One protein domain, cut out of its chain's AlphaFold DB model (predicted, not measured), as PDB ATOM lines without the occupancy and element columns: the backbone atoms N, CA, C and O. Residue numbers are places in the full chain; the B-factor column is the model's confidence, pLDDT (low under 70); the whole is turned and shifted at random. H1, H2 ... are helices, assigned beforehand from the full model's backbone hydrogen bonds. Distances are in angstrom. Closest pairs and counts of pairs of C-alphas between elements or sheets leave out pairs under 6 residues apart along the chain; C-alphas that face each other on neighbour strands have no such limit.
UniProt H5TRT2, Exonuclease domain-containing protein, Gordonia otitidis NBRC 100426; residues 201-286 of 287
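This is residues 201 to 286 of the 287 residues of the protein "Exonuclease domain-containing protein" of Gordonia otitidis NBRC 100426 (UniProt H5TRT2). Three helices, H1, H2 and H3, pack round the first part of a long helix, H4, whose far end sticks out as an arm, with residues 276 to 286 standing free. A long loop, residues 245 to 264, joins H3 to H4. The printed part has 86 residues with four named helices, in the order H1, H2, H3, H4, and no named strand: the class is all helix. It is compact, with a radius of gyration of the C-alphas of 13.1 A, and elongated, spanning 44 by 28 by 23 A.

Start at H1, residues 201 to 215; it touches H4, residues 265 to 284, at 265 to 272 alone, closest at the C-alphas of Ala 210 and Glu 267, 5.4 A apart. They run opposite ways at a tilt of 36 degrees, only just steep. Next, H2, residues 222 to 235, is apart from H1 and touches H4 at 266 to 273 alone, closest at C-alphas 228 and 266, 5.4 A apart, the same way at a steep tilt of 50 degrees. Then H3, residues 237 to 244, touches H4 at 265 to 272 alone, about perpendicular at 81 degrees, closest at C-alphas 240 and 269, 6.7 A apart. In H1, H2 and H3 every O i to N i+4 pair is within hydrogen-bond range; in H4, 15 of 16 are.

Find C-alpha 201 at (23.495, 8.307, -89.325); from there H1 runs 21.4 A. H2 runs 19.8 A and H3 10.2 A. H4 runs 29.1 A from C-alpha 265 at (26.254, -7.785, -84.468) to C-alpha 284 at (18.816, 2.076, -110.762).

The C-alphas farthest apart, of Met 253 and Thr 286, are 44.5 A apart. The printed part has no cut; the link from H3 to H4 is long. Look for pLDDT under 70 at residues 280 to 286.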
ATOM      1  N   PRO A 201      24.686   8.183 -90.173       84.50
ATOM      2  CA  PRO A 201      23.495   8.307 -89.325       84.50
ATOM      3  C   PRO A 201      22.559   7.096 -89.422       84.50
ATOM      4  O   PRO A 201      21.933   6.696 -88.438       84.50
ATOM      5  N   ARG A 202      22.482   6.481 -90.608       89.31
ATOM      6  CA  ARG A 202      21.670   5.290 -90.840       89.31
ATOM      7  C   ARG A 202      22.324   4.044 -90.249       89.31
ATOM      8  O   ARG A 202      21.618   3.247 -89.635       89.31
ATOM      9  N   LEU A 203      23.649   3.914 -90.337       85.69
ATOM     10  CA  LEU A 203      24.390   2.847 -89.653       85.69
ATOM     11  C   LEU A 203      24.198   2.902 -88.136       85.69
ATOM     12  O   LEU A 203      23.952   1.870 -87.516       85.69
ATOM     13  N   VAL A 204      24.247   4.094 -87.536       85.62
ATOM     14  CA  VAL A 204      23.979   4.278 -86.100       85.62
ATOM     15  C   VAL A 204      22.573   3.793 -85.738       85.62
ATOM     16  O   VAL A 204      22.422   3.042 -84.775       85.62
ATOM     17  N   ALA A 205      21.561   4.146 -86.537       90.00
ATOM     18  CA  ALA A 205      20.190   3.688 -86.318       90.00
ATOM     19  C   ALA A 205      20.058   2.157 -86.427       90.00
ATOM     20  O   ALA A 205      19.420   1.534 -85.579       90.00
ATOM     21  N   ILE A 206      20.700   1.541 -87.427       91.81
ATOM     22  CA  ILE A 206      20.717   0.079 -87.601       91.81
ATOM     23  C   ILE A 206      21.394  -0.601 -86.403       91.81
ATOM     24  O   ILE A 206      20.841  -1.548 -85.843       91.81
ATOM     25  N   ARG A 207      22.558  -0.101 -85.967       90.56
ATOM     26  CA  ARG A 207      23.295  -0.622 -84.800       90.56
ATOM     27  C   ARG A 207      22.462  -0.549 -83.524       90.56
ATOM     28  O   ARG A 207      22.471  -1.496 -82.741       90.56
ATOM     29  N   GLN A 208      21.746   0.553 -83.318       89.19
ATOM     30  CA  GLN A 208      20.905   0.740 -82.141       89.19
ATOM     31  C   GLN A 208      19.708  -0.222 -82.141       89.19
ATOM     32  O   GLN A 208      19.511  -0.945 -81.166       89.19
ATOM     33  N   ALA A 209      18.981  -0.314 -83.258       89.06
ATOM     34  CA  ALA A 209      17.838  -1.218 -83.390       89.06
ATOM     35  C   ALA A 209      18.236  -2.696 -83.227       89.06
ATOM     36  O   ALA A 209      17.536  -3.471 -82.578       89.06
ATOM     37  N   ALA A 210      19.389  -3.092 -83.773       85.94
ATOM     38  CA  ALA A 210      19.914  -4.447 -83.637       85.94
ATOM     39  C   ALA A 210      20.309  -4.787 -82.192       85.94
ATOM     40  O   ALA A 210      20.018  -5.885 -81.718       85.94
ATOM     41  N   LYS A 211      20.922  -3.843 -81.463       84.12
ATOM     42  CA  LYS A 211      21.218  -4.013 -80.031       84.12
ATOM     43  C   LYS A 211      19.947  -4.175 -79.204       84.12
ATOM     44  O   LYS A 211      19.912  -5.021 -78.315       84.12
ATOM     45  N   GLU A 212      18.914  -3.392 -79.501       85.94
ATOM     46  CA  GLU A 212      17.616  -3.494 -78.830       85.94
ATOM     47  C   GLU A 212      16.939  -4.838 -79.109       85.94
ATOM     48  O   GLU A 212      16.466  -5.482 -78.176       85.94
ATOM     49  N   ALA A 213      16.958  -5.304 -80.361       81.62
ATOM     50  CA  ALA A 213      16.420  -6.610 -80.734       81.62
ATOM     51  C   ALA A 213      17.185  -7.763 -80.061       81.62
ATOM     52  O   ALA A 213      16.572  -8.669 -79.500       81.62
ATOM     53  N   ALA A 214      18.519  -7.710 -80.046       81.06
ATOM     54  CA  ALA A 214      19.334  -8.732 -79.397       81.06
ATOM     55  C   ALA A 214      19.170  -8.746 -77.871       81.06
ATOM     56  O   ALA A 214      19.246  -9.806 -77.263       81.06
ATOM     57  N   ALA A 215      18.882  -7.602 -77.243       82.94
ATOM     58  CA  ALA A 215      18.592  -7.544 -75.810       82.94
ATOM     59  C   ALA A 215      17.269  -8.240 -75.427       82.94
ATOM     60  O   ALA A 215      17.081  -8.589 -74.261       82.94
ATOM     61  N   GLN A 216      16.358  -8.460 -76.383       82.50
ATOM     62  CA  GLN A 216      15.070  -9.125 -76.143       82.50
ATOM     63  C   GLN A 216      15.176 -10.656 -76.088       82.50
ATOM     64  O   GLN A 216      14.230 -11.311 -75.653       82.50
ATOM     65  N   SER A 217      16.309 -11.236 -76.494       78.75
ATOM     66  CA  SER A 217      16.538 -12.682 -76.475       78.75
ATOM     67  C   SER A 217      17.823 -13.023 -75.729       78.75
ATOM     68  O   SER A 217      18.884 -12.467 -75.987       78.75
ATOM     69  N   GLN A 218      17.754 -14.001 -74.826       79.12
ATOM     70  CA  GLN A 218      18.947 -14.550 -74.170       79.12
ATOM     71  C   GLN A 218      19.702 -15.552 -75.055       79.12
ATOM     72  O   GLN A 218      20.831 -15.927 -74.740       79.12
ATOM     73  N   PHE A 219      19.082 -15.994 -76.151       81.56
ATOM     74  CA  PHE A 219      19.638 -16.986 -77.059       81.56
ATOM     75  C   PHE A 219      19.987 -16.361 -78.403       81.56
ATOM     76  O   PHE A 219      19.259 -15.515 -78.927       81.56
ATOM     77  N   VAL A 220      21.094 -16.834 -78.971       81.44
ATOM     78  CA  VAL A 220      21.508 -16.496 -80.331       81.44
ATOM     79  C   VAL A 220      20.578 -17.197 -81.320       81.44
ATOM     80  O   VAL A 220      20.398 -18.411 -81.238       81.44
ATOM     81  N   ASP A 221      20.022 -16.450 -82.273       84.56
ATOM     82  CA  ASP A 221      19.217 -17.023 -83.352       84.56
ATOM     83  C   ASP A 221      20.132 -17.738 -84.376       84.56
ATOM     84  O   ASP A 221      20.936 -17.086 -85.057       84.56
ATOM     85  N   PRO A 222      20.029 -19.073 -84.536       86.38
ATOM     86  CA  PRO A 222      20.863 -19.818 -85.479       86.38
ATOM     87  C   PRO A 222      20.623 -19.416 -86.944       86.38
ATOM     88  O   PRO A 222      21.548 -19.502 -87.759       86.38
ATOM     89  N   HIS A 223      19.427 -18.935 -87.296       84.75
ATOM     90  CA  HIS A 223      19.156 -18.430 -88.640       84.75
ATOM     91  C   HIS A 223      19.893 -17.113 -88.893       84.75
ATOM     92  O   HIS A 223      20.436 -16.923 -89.985       84.75
ATOM     93  N   GLN A 224      19.979 -16.235 -87.889       87.06
ATOM     94  CA  GLN A 224      20.772 -15.007 -87.989       87.06
ATOM     95  C   GLN A 224      22.268 -15.307 -88.067       87.06
ATOM     96  O   GLN A 224      22.949 -14.716 -88.903       87.06
ATOM     97  N   CYS A 225      22.768 -16.290 -87.310       88.12
ATOM     98  CA  CYS A 225      24.135 -16.801 -87.463       88.12
ATOM     99  C   CYS A 225      24.444 -17.210 -88.903       88.12
ATOM    100  O   CYS A 225      25.434 -16.756 -89.485       88.12
ATOM    101  N   PHE A 226      23.592 -18.052 -89.494       86.12
ATOM    102  CA  PHE A 226      23.784 -18.522 -90.862       86.12
ATOM    103  C   PHE A 226      23.733 -17.373 -91.878       86.12
ATOM    104  O   PHE A 226      24.603 -17.272 -92.747       86.12
ATOM    105  N   ARG A 227      22.748 -16.475 -91.752       89.19
ATOM    106  CA  ARG A 227      22.602 -15.317 -92.644       89.19
ATOM    107  C   ARG A 227      23.797 -14.376 -92.541       89.19
ATOM    108  O   ARG A 227      24.384 -14.069 -93.571       89.19
ATOM    109  N   ALA A 228      24.193 -13.982 -91.335       90.94
ATOM    110  CA  ALA A 228      25.333 -13.095 -91.123       90.94
ATOM    111  C   ALA A 228      26.638 -13.712 -91.642       90.94
ATOM    112  O   ALA A 228      27.416 -13.034 -92.305       90.94
ATOM    113  N   SER A 229      26.846 -15.015 -91.425       88.81
ATOM    114  CA  SER A 229      28.013 -15.735 -91.950       88.81
ATOM    115  C   SER A 229      28.050 -15.703 -93.477       88.81
ATOM    116  O   SER A 229      29.100 -15.452 -94.068       88.81
ATOM    117  N   ARG A 230      26.896 -15.905 -94.127       87.44
ATOM    118  CA  ARG A 230      26.777 -15.776 -95.582       87.44
ATOM    119  C   ARG A 230      27.084 -14.351 -96.032       87.44
ATOM    120  O   ARG A 230      27.897 -14.182 -96.928       87.44
ATOM    121  N   VAL A 231      26.495 -13.343 -95.386       87.44
ATOM    122  CA  VAL A 231      26.732 -11.929 -95.716       87.44
ATOM    123  C   VAL A 231      28.211 -11.579 -95.590       87.44
ATOM    124  O   VAL A 231      28.762 -10.999 -96.513       87.44
ATOM    125  N   ILE A 232      28.894 -11.975 -94.514       87.06
ATOM    126  CA  ILE A 232      30.328 -11.697 -94.340       87.06
ATOM    127  C   ILE A 232      31.155 -12.377 -95.434       87.06
ATOM    128  O   ILE A 232      32.058 -11.753 -95.988       87.06
ATOM    129  N   ARG A 233      30.820 -13.619 -95.805       83.94
ATOM    130  CA  ARG A 233      31.478 -14.318 -96.918       83.94
ATOM    131  C   ARG A 233      31.187 -13.690 -98.280       83.94
ATOM    132  O   ARG A 233      32.019 -13.839 -99.161       83.94
ATOM    133  N   THR A 234      30.044 -13.018 -98.448       76.94
ATOM    134  CA  THR A 234      29.596 -12.398 -99.711       76.94
ATOM    135  C   THR A 234      29.971 -10.916 -99.847       76.94
ATOM    136  O   THR A 234      30.210 -10.452-100.955       76.94
ATOM    137  N   ARG A 235      30.064 -10.159 -98.753       80.88
ATOM    138  CA  ARG A 235      30.429  -8.728 -98.738       80.88
ATOM    139  C   ARG A 235      31.880  -8.489 -98.309       80.88
ATOM    140  O   ARG A 235      32.452  -7.443 -98.611       80.88
ATOM    141  N   GLY A 236      32.484  -9.460 -97.626       86.06
ATOM    142  CA  GLY A 236      33.850  -9.417 -97.116       86.06
ATOM    143  C   GLY A 236      33.976  -8.811 -95.713       86.06
ATOM    144  O   GLY A 236      33.169  -7.995 -95.267       86.06
ATOM    145  N   GLU A 237      35.056  -9.176 -95.014       87.00
ATOM    146  CA  GLU A 237      35.315  -8.722 -93.638       87.00
ATOM    147  C   GLU A 237      35.559  -7.211 -93.534       87.00
ATOM    148  O   GLU A 237      35.215  -6.606 -92.526       87.00
ATOM    149  N   ARG A 238      36.110  -6.572 -94.576       83.81
ATOM    150  CA  ARG A 238      36.311  -5.111 -94.586       83.81
ATOM    151  C   ARG A 238      34.990  -4.343 -94.586       83.81
ATOM    152  O   ARG A 238      34.880  -3.343 -93.881       83.81
ATOM    153  N   TRP A 239      33.998  -4.821 -95.337       90.25
ATOM    154  CA  TRP A 239      32.645  -4.266 -95.292       90.25
ATOM    155  C   TRP A 239      32.044  -4.479 -93.903       90.25
ATOM    156  O   TRP A 239      31.616  -3.522 -93.267       90.25
ATOM    157  N   ALA A 240      32.121  -5.701 -93.369       91.00
ATOM    158  CA  ALA A 240      31.595  -6.010 -92.042       91.00
ATOM    159  C   ALA A 240      32.232  -5.142 -90.940       91.00
ATOM    160  O   ALA A 240      31.527  -4.626 -90.077       91.00
ATOM    161  N   ALA A 241      33.548  -4.913 -90.996       86.69
ATOM    162  CA  ALA A 241      34.264  -4.049 -90.060       86.69
ATOM    163  C   ALA A 241      33.784  -2.592 -90.138       86.69
ATOM    164  O   ALA A 241      33.616  -1.941 -89.108       86.69
ATOM    165  N   ALA A 242      33.499  -2.092 -91.343       85.88
ATOM    166  CA  ALA A 242      32.933  -0.761 -91.533       85.88
ATOM    167  C   ALA A 242      31.495  -0.659 -91.006       85.88
ATOM    168  O   ALA A 242      31.168   0.278 -90.277       85.88
ATOM    169  N   ILE A 243      30.658  -1.655 -91.301       92.31
ATOM    170  CA  ILE A 243      29.289  -1.743 -90.786       92.31
ATOM    171  C   ILE A 243      29.275  -1.799 -89.258       92.31
ATOM    172  O   ILE A 243      28.453  -1.135 -88.631       92.31
ATOM    173  N   LEU A 244      30.199  -2.527 -88.636       90.06
ATOM    174  CA  LEU A 244      30.268  -2.668 -87.179       90.06
ATOM    175  C   LEU A 244      31.044  -1.535 -86.494       90.06
ATOM    176  O   LEU A 244      30.871  -1.315 -85.298       90.06
ATOM    177  N   GLY A 245      31.859  -0.784 -87.239       85.50
ATOM    178  CA  GLY A 245      32.678   0.303 -86.707       85.50
ATOM    179  C   GLY A 245      33.828  -0.179 -85.818       85.50
ATOM    180  O   GLY A 245      34.246   0.545 -84.916       85.50
ATOM    181  N   ARG A 246      34.322  -1.409 -86.026       87.69
ATOM    182  CA  ARG A 246      35.422  -1.987 -85.239       87.69
ATOM    183  C   ARG A 246      36.259  -2.982 -86.035       87.69
ATOM    184  O   ARG A 246      35.822  -3.508 -87.054       87.69
ATOM    185  N   ASP A 247      37.438  -3.288 -85.505       83.62
ATOM    186  CA  ASP A 247      38.300  -4.348 -86.024       83.62
ATOM    187  C   ASP A 247      37.693  -5.752 -85.813       83.62
ATOM    188  O   ASP A 247      37.046  -6.028 -84.796       83.62
ATOM    189  N   LEU A 248      37.927  -6.638 -86.787       89.81
ATOM    190  CA  LEU A 248      37.400  -8.005 -86.859       89.81
ATOM    191  C   LEU A 248      38.501  -9.083 -86.859       89.81
ATOM    192  O   LEU A 248      38.242 -10.226 -87.228       89.81
ATOM    193  N   SER A 249      39.715  -8.754 -86.407       85.50
ATOM    194  CA  SER A 249      40.843  -9.702 -86.351       85.50
ATOM    195  C   SER A 249      40.594 -10.930 -85.466       85.50
ATOM    196  O   SER A 249      41.126 -12.011 -85.728       85.50
ATOM    197  N   ARG A 250      39.767 -10.798 -84.419       90.12
ATOM    198  CA  ARG A 250      39.393 -11.920 -83.549       90.12
ATOM    199  C   ARG A 250      38.533 -12.920 -84.323       90.12
ATOM    200  O   ARG A 250      37.513 -12.535 -84.883       90.12
ATOM    201  N   ARG A 251      38.897 -14.207 -84.298       92.94
ATOM    202  CA  ARG A 251      38.194 -15.286 -85.019       92.94
ATOM    203  C   ARG A 251      37.153 -16.004 -84.170       92.94
ATOM    204  O   ARG A 251      37.276 -16.077 -82.945       92.94
ATOM    205  N   SER A 252      36.116 -16.514 -84.833       89.81
ATOM    206  CA  SER A 252      35.116 -17.372 -84.203       89.81
ATOM    207  C   SER A 252      35.759 -18.676 -83.721       89.81
ATOM    208  O   SER A 252      36.648 -19.224 -84.368       89.81
ATOM    209  N   MET A 253      35.299 -19.180 -82.573       88.38
ATOM    210  CA  MET A 253      35.782 -20.451 -82.022       88.38
ATOM    211  C   MET A 253      35.225 -21.663 -82.775       88.38
ATOM    212  O   MET A 253      35.867 -22.707 -82.794       88.38
ATOM    213  N   SER A 254      34.034 -21.542 -83.369       83.81
ATOM    214  CA  SER A 254      33.374 -22.634 -84.093       83.81
ATOM    215  C   SER A 254      33.753 -22.697 -85.573       83.81
ATOM    216  O   SER A 254      33.694 -23.769 -86.164       83.81
ATOM    217  N   ASP A 255      34.145 -21.568 -86.165       86.31
ATOM    218  CA  ASP A 255      34.595 -21.473 -87.555       86.31
ATOM    219  C   ASP A 255      35.717 -20.424 -87.662       86.31
ATOM    220  O   ASP A 255      35.432 -19.228 -87.770       86.31
ATOM    221  N   PRO A 256      36.998 -20.837 -87.644       88.94
ATOM    222  CA  PRO A 256      38.130 -19.915 -87.718       88.94
ATOM    223  C   PRO A 256      38.198 -19.082 -89.007       88.94
ATOM    224  O   PRO A 256      38.941 -18.100 -89.044       88.94
ATOM    225  N   SER A 257      37.443 -19.453 -90.052       82.25
ATOM    226  CA  SER A 257      37.344 -18.676 -91.296       82.25
ATOM    227  C   SER A 257      36.455 -17.434 -91.170       82.25
ATOM    228  O   SER A 257      36.434 -16.610 -92.081       82.25
ATOM    229  N   LEU A 258      35.731 -17.288 -90.054       87.75
ATOM    230  CA  LEU A 258      34.835 -16.169 -89.785       87.75
ATOM    231  C   LEU A 258      35.314 -15.330 -88.590       87.75
ATOM    232  O   LEU A 258      35.930 -15.850 -87.648       87.75
ATOM    233  N   PRO A 259      35.000 -14.023 -88.569       92.00
ATOM    234  CA  PRO A 259      35.287 -13.180 -87.422       92.00
ATOM    235  C   PRO A 259      34.375 -13.525 -86.239       92.00
ATOM    236  O   PRO A 259      33.254 -14.014 -86.387       92.00
ATOM    237  N   HIS A 260      34.858 -13.241 -85.035       93.38
ATOM    238  CA  HIS A 260      34.062 -13.309 -83.823       93.38
ATOM    239  C   HIS A 260      33.096 -12.123 -83.771       93.38
ATOM    240  O   HIS A 260      33.514 -10.959 -83.798       93.38
ATOM    241  N   LEU A 261      31.813 -12.444 -83.643       92.38
ATOM    242  CA  LEU A 261      30.730 -11.483 -83.500       92.38
ATOM    243  C   LEU A 261      30.187 -11.525 -82.071       92.38
ATOM    244  O   LEU A 261      30.082 -12.586 -81.454       92.38
ATOM    245  N   THR A 262      29.871 -10.347 -81.555       89.31
ATOM    246  CA  THR A 262      29.273 -10.112 -80.243       89.31
ATOM    247  C   THR A 262      27.757  -9.952 -80.370       89.31
ATOM    248  O   THR A 262      27.211  -9.901 -81.474       89.31
ATOM    249  N   ALA A 263      27.053  -9.921 -79.236       83.94
ATOM    250  CA  ALA A 263      25.594  -9.847 -79.215       83.94
ATOM    251  C   ALA A 263      25.069  -8.631 -80.005       83.94
ATOM    252  O   ALA A 263      25.535  -7.507 -79.810       83.94
ATOM    253  N   GLY A 264      24.100  -8.866 -80.894       86.81
ATOM    254  CA  GLY A 264      23.516  -7.845 -81.767       86.81
ATOM    255  C   GLY A 264      24.234  -7.652 -83.100       86.81
ATOM    256  O   GLY A 264      23.638  -7.139 -84.041       86.81
ATOM    257  N   GLU A 265      25.499  -8.054 -83.236       93.19
ATOM    258  CA  GLU A 265      26.254  -7.785 -84.468       93.19
ATOM    259  C   GLU A 265      25.816  -8.660 -85.643       93.19
ATOM    260  O   GLU A 265      25.943  -8.244 -86.794       93.19
ATOM    261  N   LEU A 266      25.252  -9.837 -85.368       93.31
ATOM    262  CA  LEU A 266      24.637 -10.687 -86.387       93.31
ATOM    263  C   LEU A 266      23.477  -9.951 -87.067       93.31
ATOM    264  O   LEU A 266      23.398  -9.887 -88.295       93.31
ATOM    265  N   GLU A 267      22.618  -9.339 -86.259       92.56
ATOM    266  CA  GLU A 267      21.457  -8.578 -86.691       92.56
ATOM    267  C   GLU A 267      21.876  -7.302 -87.428       92.56
ATOM    268  O   GLU A 267      21.284  -6.988 -88.461       92.56
ATOM    269  N   VAL A 268      22.930  -6.610 -86.964       94.12
ATOM    270  CA  VAL A 268      23.486  -5.439 -87.670       94.12
ATOM    271  C   VAL A 268      23.936  -5.821 -89.076       94.12
ATOM    272  O   VAL A 268      23.561  -5.153 -90.036       94.12
ATOM    273  N   ILE A 269      24.723  -6.891 -89.204       94.50
ATOM    274  CA  ILE A 269      25.254  -7.355 -90.490       94.50
ATOM    275  C   ILE A 269      24.116  -7.687 -91.459       94.50
ATOM    276  O   ILE A 269      24.129  -7.260 -92.611       94.50
ATOM    277  N   VAL A 270      23.097  -8.404 -90.988       93.00
ATOM    278  CA  VAL A 270      21.957  -8.804 -91.820       93.00
ATOM    279  C   VAL A 270      21.075  -7.611 -92.210       93.00
ATOM    280  O   VAL A 270      20.601  -7.532 -93.347       93.00
ATOM    281  N   ALA A 271      20.852  -6.671 -91.291       92.06
ATOM    282  CA  ALA A 271      20.074  -5.467 -91.562       92.06
ATOM    283  C   ALA A 271      20.804  -4.516 -92.523       92.06
ATOM    284  O   ALA A 271      20.172  -3.963 -93.423       92.06
ATOM    285  N   ALA A 272      22.122  -4.366 -92.373       92.31
ATOM    286  CA  ALA A 272      22.945  -3.557 -93.264       92.31
ATOM    287  C   ALA A 272      22.989  -4.125 -94.689       92.31
ATOM    288  O   ALA A 272      22.899  -3.360 -95.638       92.31
ATOM    289  N   ASP A 273      23.052  -5.449 -94.854       92.94
ATOM    290  CA  ASP A 273      22.975  -6.084 -96.180       92.94
ATOM    291  C   ASP A 273      21.661  -5.743 -96.897       92.94
ATOM    292  O   ASP A 273      21.655  -5.344 -98.058       92.94
ATOM    293  N   THR A 274      20.548  -5.790 -96.157       88.25
ATOM    294  CA  THR A 274      19.225  -5.420 -96.685       88.25
ATOM    295  C   THR A 274      19.157  -3.936 -97.062       88.25
ATOM    296  O   THR A 274      18.478  -3.568 -98.016       88.25
ATOM    297  N   GLU A 275      19.819  -3.064 -96.300       89.12
ATOM    298  CA  GLU A 275      19.846  -1.624 -96.575       89.12
ATOM    299  C   GLU A 275      20.743  -1.279 -97.773       89.12
ATOM    300  O   GLU A 275      20.357  -0.447 -98.592       89.12
ATOM    301  N   GLU A 276      21.893  -1.940 -97.920       84.94
ATOM    302  CA  GLU A 276      22.739  -1.833 -99.119       84.94
ATOM    303  C   GLU A 276      21.970  -2.228-100.379       84.94
ATOM    304  O   GLU A 276      21.991  -1.496-101.367       84.94
ATOM    305  N   ASP A 277      21.219  -3.331-100.331       79.75
ATOM    306  CA  ASP A 277      20.402  -3.762-101.468       79.75
ATOM    307  C   ASP A 277      19.338  -2.715-101.834       79.75
ATOM    308  O   ASP A 277      19.113  -2.445-103.014       79.75
ATOM    309  N   ARG A 278      18.723  -2.051-100.843       77.50
ATOM    310  CA  ARG A 278      17.790  -0.937-101.102       77.50
ATOM    311  C   ARG A 278      18.481   0.254-101.755       77.50
ATOM    312  O   ARG A 278      17.917   0.843-102.674       77.50
ATOM    313  N   HIS A 279      19.675   0.618-101.288       72.25
ATOM    314  CA  HIS A 279      20.443   1.709-101.885       72.25
ATOM    315  C   HIS A 279      20.854   1.391-103.323       72.25
ATOM    316  O   HIS A 279      20.742   2.268-104.179       72.25
ATOM    317  N   ALA A 280      21.270   0.153-103.596       67.06
ATOM    318  CA  ALA A 280      21.610  -0.298-104.939       67.06
ATOM    319  C   ALA A 280      20.403  -0.211-105.886       67.06
ATOM    320  O   ALA A 280      20.534   0.327-106.981       67.06
ATOM    321  N   VAL A 281      19.218  -0.652-105.445       63.00
ATOM    322  CA  VAL A 281      17.978  -0.550-106.238       63.00
ATOM    323  C   VAL A 281      17.588   0.909-106.489       63.00
ATOM    324  O   VAL A 281      17.297   1.266-107.623       63.00
ATOM    325  N   ALA A 282      17.662   1.781-105.480       60.75
ATOM    326  CA  ALA A 282      17.300   3.193-105.634       60.75
ATOM    327  C   ALA A 282      18.191   3.958-106.636       60.75
ATOM    328  O   ALA A 282      17.740   4.929-107.240       60.75
ATOM    329  N   HIS A 283      19.442   3.528-106.835       54.44
ATOM    330  CA  HIS A 283      20.331   4.119-107.845       54.44
ATOM    331  C   HIS A 283      20.022   3.645-109.273       54.44
ATOM    332  O   HIS A 283      20.439   4.310-110.215       54.44
ATOM    333  N   LEU A 284      19.276   2.548-109.449       46.84
ATOM    334  CA  LEU A 284      18.816   2.076-110.762       46.84
ATOM    335  C   LEU A 284      17.566   2.827-111.257       46.84
ATOM    336  O   LEU A 284      17.279   2.800-112.449       46.84
ATOM    337  N   ASP A 285      16.855   3.519-110.360       43.28
ATOM    338  CA  ASP A 285      15.620   4.265-110.654       43.28
ATOM    339  C   ASP A 285      15.856   5.769-110.918       43.28
ATOM    340  O   ASP A 285      14.902   6.544-111.030       43.28
ATOM    341  N   THR A 286      17.115   6.211-111.005       33.97
ATOM    342  CA  THR A 286      17.444   7.604-111.355       33.97
ATOM    343  C   THR A 286      17.772   7.675-112.855       33.97
ATOM    344  O   THR A 286      18.692   6.973-113.269       33.97
TER     345      THR A 286